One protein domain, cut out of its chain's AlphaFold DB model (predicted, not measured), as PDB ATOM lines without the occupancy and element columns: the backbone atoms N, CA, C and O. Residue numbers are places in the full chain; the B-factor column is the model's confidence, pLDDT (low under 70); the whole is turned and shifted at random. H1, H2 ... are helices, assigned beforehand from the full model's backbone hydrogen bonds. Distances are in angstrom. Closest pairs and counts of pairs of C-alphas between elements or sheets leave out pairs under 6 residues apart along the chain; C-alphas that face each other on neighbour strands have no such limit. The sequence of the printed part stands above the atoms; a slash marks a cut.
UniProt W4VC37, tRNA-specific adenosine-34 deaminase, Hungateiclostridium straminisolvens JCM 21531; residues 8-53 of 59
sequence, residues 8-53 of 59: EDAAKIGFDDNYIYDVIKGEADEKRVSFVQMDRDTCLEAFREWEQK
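This is residues 8 to 53 of the 59 residues of the protein "tRNA-specific adenosine-34 deaminase" of Hungateiclostridium straminisolvens JCM 21531 (UniProt W4VC37). One helix, H3, forms the far end of a stretched-out arm, and a long link joins it to a small end in which the two shorter helices, H2 and H1, meet at a corner. Residues 34 to 53, with H3 among them, stand free and make much of the length. The printed part has 46 residues with three named helices, in the order H1, H2, H3, and no named strand; the class is all helix. The whole is extended, with a radius of gyration of the C-alphas of 16.6 A and spans of 46 by 22 by 15 A.

H3, the longest helix, runs from Arg 40 to Gln 52 and measures 18.6 A from first to last C-alpha, with C-alpha 40 at (189.008, 196.315, 198.732) and C-alpha 52 at (202.244, 202.740, 187.283). H2 covers residues 17 to 25 and is 12.3 A long. H1 covers residues 8 to 12 and is 6.4 A long, with C-alpha 8 at (177.110, 167.292, 180.756).

H3 touches no helix. It is apart from H2 and apart from H1. H1 and H2 touch only at the corner by their tight link of four residues, with 4 pairs of C-alphas within 8 A; the closest C-alphas are those of Ala 11 and Asn 18, 6.7 A apart. The centres of H1 and H2 are 13.3 A apart. In H1 and H2 every backbone O i to N i+4 pair is within hydrogen-bond range, and in H3 7 of 9 are.

The two C-alphas farthest apart are those of Lys 12 and Gln 52, at 46.8 A. The printed part has no cut. The link from H2 to H3, residues 26 to 39, is long. The mean pLDDT of the printed part is 75.6, and it is under 70 at residue 8, residues 10 to 11, residues 14 to 18 and residues 29 to 34.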
ATOM      1  N   GLU A   8     177.992 168.324 180.207       68.44
ATOM      2  CA  GLU A   8     177.110 167.292 180.756       68.44
ATOM      3  C   GLU A   8     177.875 166.011 181.114       68.44
ATOM      4  O   GLU A   8     177.565 165.368 182.115       68.44
ATOM      5  N   ASP A   9     178.902 165.652 180.339       72.44
ATOM      6  CA  ASP A   9     179.719 164.460 180.598       72.44
ATOM      7  C   ASP A   9     180.584 164.621 181.853       72.44
ATOM      8  O   ASP A   9     180.720 163.682 182.635       72.44
ATOM      9  N   ALA A  10     181.113 165.827 182.088       68.19
ATOM     10  CA  ALA A  10     181.854 166.151 183.306       68.19
ATOM     11  C   ALA A  10     180.954 166.077 184.556       68.19
ATOM     12  O   ALA A  10     181.312 165.443 185.550       68.19
ATOM     13  N   ALA A  11     179.738 166.624 184.488       69.00
ATOM     14  CA  ALA A  11     178.805 166.553 185.613       69.00
ATOM     15  C   ALA A  11     178.403 165.118 185.983       69.00
ATOM     16  O   ALA A  11     178.250 164.813 187.164       69.00
ATOM     17  N   LYS A  12     178.303 164.206 185.005       70.94
ATOM     18  CA  LYS A  12     177.978 162.790 185.260       70.94
ATOM     19  C   LYS A  12     179.027 162.058 186.101       70.94
ATOM     20  O   LYS A  12     178.677 161.083 186.760       70.94
ATOM     21  N   ILE A  13     180.283 162.508 186.099       73.50
ATOM     22  CA  ILE A  13     181.364 161.925 186.915       73.50
ATOM     23  C   ILE A  13     181.635 162.712 188.207       73.50
ATOM     24  O   ILE A  13     182.623 162.448 188.887       73.50
ATOM     25  N   GLY A  14     180.757 163.659 188.562       62.06
ATOM     26  CA  GLY A  14     180.864 164.447 189.791       62.06
ATOM     27  C   GLY A  14     181.753 165.684 189.680       62.06
ATOM     28  O   GLY A  14     182.108 166.259 190.707       62.06
ATOM     29  N   PHE A  15     182.116 166.112 188.464       63.53
ATOM     30  CA  PHE A  15     182.736 167.422 188.273       63.53
ATOM     31  C   PHE A  15     181.664 168.513 188.357       63.53
ATOM     32  O   PHE A  15     180.795 168.627 187.492       63.53
ATOM     33  N   ASP A  16     181.750 169.328 189.406       64.56
ATOM     34  CA  ASP A  16     180.800 170.398 189.737       64.56
ATOM     35  C   ASP A  16     181.048 171.688 188.927       64.56
ATOM     36  O   ASP A  16     180.603 172.780 189.281       64.56
ATOM     37  N   ASP A  17     181.776 171.580 187.812       65.81
ATOM     38  CA  ASP A  17     182.103 172.704 186.933       65.81
ATOM     39  C   ASP A  17     180.833 173.418 186.469       65.81
ATOM     40  O   ASP A  17     180.814 174.643 186.367       65.81
ATOM     41  N   ASN A  18     179.746 172.669 186.249       67.12
ATOM     42  CA  ASN A  18     178.452 173.252 185.910       67.12
ATOM     43  C   ASN A  18     177.972 174.228 186.975       67.12
ATOM     44  O   ASN A  18     177.662 175.363 186.627       67.12
ATOM     45  N   TYR A  19     178.044 173.850 188.251       72.06
ATOM     46  CA  TYR A  19     177.687 174.741 189.345       72.06
ATOM     47  C   TYR A  19     178.582 175.987 189.385       72.06
ATOM     48  O   TYR A  19     178.073 177.094 189.536       72.06
ATOM     49  N   ILE A  20     179.900 175.858 189.173       73.81
ATOM     50  CA  ILE A  20     180.815 177.019 189.128       73.81
ATOM     51  C   ILE A  20     180.382 178.009 188.040       73.81
ATOM     52  O   ILE A  20     180.292 179.212 188.283       73.81
ATOM     53  N   TYR A  21     180.088 177.516 186.839       74.56
ATOM     54  CA  TYR A  21     179.624 178.364 185.746       74.56
ATOM     55  C   TYR A  21     178.236 178.959 185.997       74.56
ATOM     56  O   TYR A  21     178.018 180.113 185.633       74.56
ATOM     57  N   ASP A  22     177.315 178.212 186.598       74.62
ATOM     58  CA  ASP A  22     175.961 178.688 186.897       74.62
ATOM     59  C   ASP A  22     176.003 179.767 187.991       74.62
ATOM     60  O   ASP A  22     175.308 180.779 187.899       74.62
ATOM     61  N   VAL A  23     176.912 179.638 188.965       77.94
ATOM     62  CA  VAL A  23     177.209 180.679 189.960       77.94
ATOM     63  C   VAL A  23     177.804 181.926 189.300       77.94
ATOM     64  O   VAL A  23     177.372 183.034 189.611       77.94
ATOM     65  N   ILE A  24     178.756 181.773 188.368       77.88
ATOM     66  CA  ILE A  24     179.341 182.903 187.618       77.88
ATOM     67  C   ILE A  24     178.279 183.613 186.765       77.88
ATOM     68  O   ILE A  24     178.303 184.837 186.648       77.88
ATOM     69  N   LYS A  25     177.341 182.862 186.176       80.31
ATOM     70  CA  LYS A  25     176.219 183.409 185.398       80.31
ATOM     71  C   LYS A  25     175.093 183.987 186.258       80.31
ATOM     72  O   LYS A  25     174.262 184.721 185.735       80.31
ATOM     73  N   GLY A  26     175.067 183.682 187.556       72.94
ATOM     74  CA  GLY A  26     173.979 184.062 188.460       72.94
ATOM     75  C   GLY A  26     172.701 183.231 188.288       72.94
ATOM     76  O   GLY A  26     171.652 183.641 188.770       72.94
ATOM     77  N   GLU A  27     172.788 182.085 187.611       73.44
ATOM     78  CA  GLU A  27     171.685 181.147 187.342       73.44
ATOM     79  C   GLU A  27     171.630 180.005 188.377       73.44
ATOM     80  O   GLU A  27     170.761 179.143 188.310       73.44
ATOM     81  N   ALA A  28     172.555 179.980 189.344       72.56
ATOM     82  CA  ALA A  28     172.574 178.970 190.395       72.56
ATOM     83  C   ALA A  28     171.406 179.155 191.383       72.56
ATOM     84  O   ALA A  28     171.396 180.094 192.184       72.56
ATOM     85  N   ASP A  29     170.459 178.215 191.357       62.50
ATOM     86  CA  ASP A  29     169.282 178.185 192.242       62.50
ATOM     87  C   ASP A  29     169.640 177.997 193.728       62.50
ATOM     88  O   ASP A  29     168.933 178.475 194.618       62.50
ATOM     89  N   GLU A  30     170.764 177.343 194.026       60.59
ATOM     90  CA  GLU A  30     171.246 177.159 195.394       60.59
ATOM     91  C   GLU A  30     172.434 178.078 195.685       60.59
ATOM     92  O   GLU A  30     173.517 177.934 195.119       60.59
ATOM     93  N   LYS A  31     172.275 178.986 196.656       60.88
ATOM     94  CA  LYS A  31     173.400 179.728 197.243       60.88
ATOM     95  C   LYS A  31     174.239 178.799 198.129       60.88
ATOM     96  O   LYS A  31     174.213 178.929 199.351       60.88
ATOM     97  N   ARG A  32     175.003 177.872 197.539       66.38
ATOM     98  CA  ARG A  32     176.031 177.106 198.280       66.38
ATOM     99  C   ARG A  32     177.302 177.923 198.512       66.38
ATOM    100  O   ARG A  32     178.146 177.531 199.310       66.38
ATOM    101  N   VAL A  33     177.446 179.056 197.819       66.75
ATOM    102  CA  VAL A  33     178.614 179.941 197.891       66.75
ATOM    103  C   VAL A  33     178.168 181.356 198.246       66.75
ATOM    104  O   VAL A  33     177.287 181.929 197.605       66.75
ATOM    105  N   SER A  34     178.790 181.929 199.275       68.31
ATOM    106  CA  SER A  34     178.636 183.333 199.651       68.31
ATOM    107  C   SER A  34     179.801 184.153 199.107       68.31
ATOM    108  O   SER A  34     180.958 183.854 199.401       68.31
ATOM    109  N   PHE A  35     179.503 185.225 198.378       73.69
ATOM    110  CA  PHE A  35     180.503 186.216 197.993       73.69
ATOM    111  C   PHE A  35     180.609 187.274 199.087       73.69
ATOM    112  O   PHE A  35     179.644 187.991 199.353       73.69
ATOM    113  N   VAL A  36     181.776 187.375 199.716       79.75
ATOM    114  CA  VAL A  36     182.080 188.436 200.678       79.75
ATOM    115  C   VAL A  36     183.213 189.265 200.101       79.75
ATOM    116  O   VAL A  36     184.293 188.749 199.825       79.75
ATOM    117  N   GLN A  37     182.957 190.553 199.890       78.38
ATOM    118  CA  GLN A  37     184.001 191.485 199.494       78.38
ATOM    119  C   GLN A  37     184.830 191.847 200.728       78.38
ATOM    120  O   GLN A  37     184.284 192.344 201.712       78.38
ATOM    121  N   MET A  38     186.138 191.614 200.666       85.75
ATOM    122  CA  MET A  38     187.080 191.921 201.744       85.75
ATOM    123  C   MET A  38     188.274 192.701 201.195       85.75
ATOM    124  O   MET A  38     188.610 192.563 200.020       85.75
ATOM    125  N   ASP A  39     188.861 193.553 202.037       83.44
ATOM    126  CA  ASP A  39     190.133 194.252 201.794       83.44
ATOM    127  C   ASP A  39     190.229 195.001 200.455       83.44
ATOM    128  O   ASP A  39     191.289 195.086 199.836       83.44
ATOM    129  N   ARG A  40     189.108 195.594 200.011       87.19
ATOM    130  CA  ARG A  40     189.008 196.315 198.732       87.19
ATOM    131  C   ARG A  40     190.124 197.344 198.558       87.19
ATOM    132  O   ARG A  40     190.712 197.402 197.483       87.19
ATOM    133  N   ASP A  41     190.386 198.154 199.580       86.12
ATOM    134  CA  ASP A  41     191.359 199.246 199.492       86.12
ATOM    135  C   ASP A  41     192.787 198.719 199.310       86.12
ATOM    136  O   ASP A  41     193.494 199.197 198.425       86.12
ATOM    137  N   THR A  42     193.164 197.666 200.041       85.19
ATOM    138  CA  THR A  42     194.449 196.966 199.887       85.19
ATOM    139  C   THR A  42     194.564 196.302 198.513       85.19
ATOM    140  O   THR A  42     195.580 196.425 197.836       85.19
ATOM    141  N   CYS A  43     193.507 195.641 198.032       86.44
ATOM    142  CA  CYS A  43     193.510 195.034 196.699       86.44
ATOM    143  C   CYS A  43     193.622 196.073 195.569       86.44
ATOM    144  O   CYS A  43     194.167 195.775 194.506       86.44
ATOM    145  N   LEU A  44     193.128 197.298 195.781       89.50
ATOM    146  CA  LEU A  44     193.277 198.390 194.817       89.50
ATOM    147  C   LEU A  44     194.722 198.885 194.702       89.50
ATOM    148  O   LEU A  44     195.080 199.418 193.651       89.50
ATOM    149  N   GLU A  45     195.567 198.696 195.717       88.50
ATOM    150  CA  GLU A  45     196.987 199.061 195.640       88.50
ATOM    151  C   GLU A  45     197.718 198.244 194.572       88.50
ATOM    152  O   GLU A  45     198.400 198.831 193.737       88.50
ATOM    153  N   ALA A  46     197.459 196.934 194.479       85.50
ATOM    154  CA  ALA A  46     198.017 196.087 193.419       85.50
ATOM    155  C   ALA A  46     197.617 196.567 192.009       85.50
ATOM    156  O   ALA A  46     198.422 196.540 191.075       85.50
ATOM    157  N   PHE A  47     196.386 197.068 191.845       84.25
ATOM    158  CA  PHE A  47     195.952 197.674 190.582       84.25
ATOM    159  C   PHE A  47     196.657 199.005 190.296       84.25
ATOM    160  O   PHE A  47     197.014 199.257 189.145       84.25
ATOM    161  N   ARG A  48     196.897 199.842 191.315       87.00
ATOM    162  CA  ARG A  48     197.656 201.097 191.170       87.00
ATOM    163  C   ARG A  48     199.117 200.832 190.809       87.00
ATOM    164  O   ARG A  48     199.650 201.509 189.935       87.00
ATOM    165  N   GLU A  49     199.746 199.833 191.422       85.56
ATOM    166  CA  GLU A  49     201.110 199.406 191.082       85.56
ATOM    167  C   GLU A  49     201.194 198.898 189.638       85.56
ATOM    168  O   GLU A  49     202.063 199.326 188.875       85.56
ATOM    169  N   TRP A  50     200.245 198.050 189.220       83.69
ATOM    170  CA  TRP A  50     200.135 197.628 187.823       83.69
ATOM    171  C   TRP A  50     199.903 198.812 186.880       83.69
ATOM    172  O   TRP A  50     200.420 198.834 185.765       83.69
ATOM    173  N   GLU A  51     199.139 199.821 187.299       82.19
ATOM    174  CA  GLU A  51     198.907 201.002 186.480       82.19
ATOM    175  C   GLU A  51     200.187 201.818 186.257       82.19
ATOM    176  O   GLU A  51     200.447 202.249 185.130       82.19
ATOM    177  N   GLN A  52     201.000 201.971 187.299       83.25
ATOM    178  CA  GLN A  52     202.244 202.740 187.283       83.25
ATOM    179  C   GLN A  52     203.408 202.005 186.605       83.25
ATOM    180  O   GLN A  52     204.393 202.634 186.212       83.25
ATOM    181  N   LYS A  53     203.293 200.687 186.429       82.62
ATOM    182  CA  LYS A  53     204.296 199.863 185.756       82.62
ATOM    183  C   LYS A  53     204.456 200.277 184.282       82.62
ATOM    184  O   LYS A  53     203.557 200.084 183.464       82.62
TER     185      LYS A  53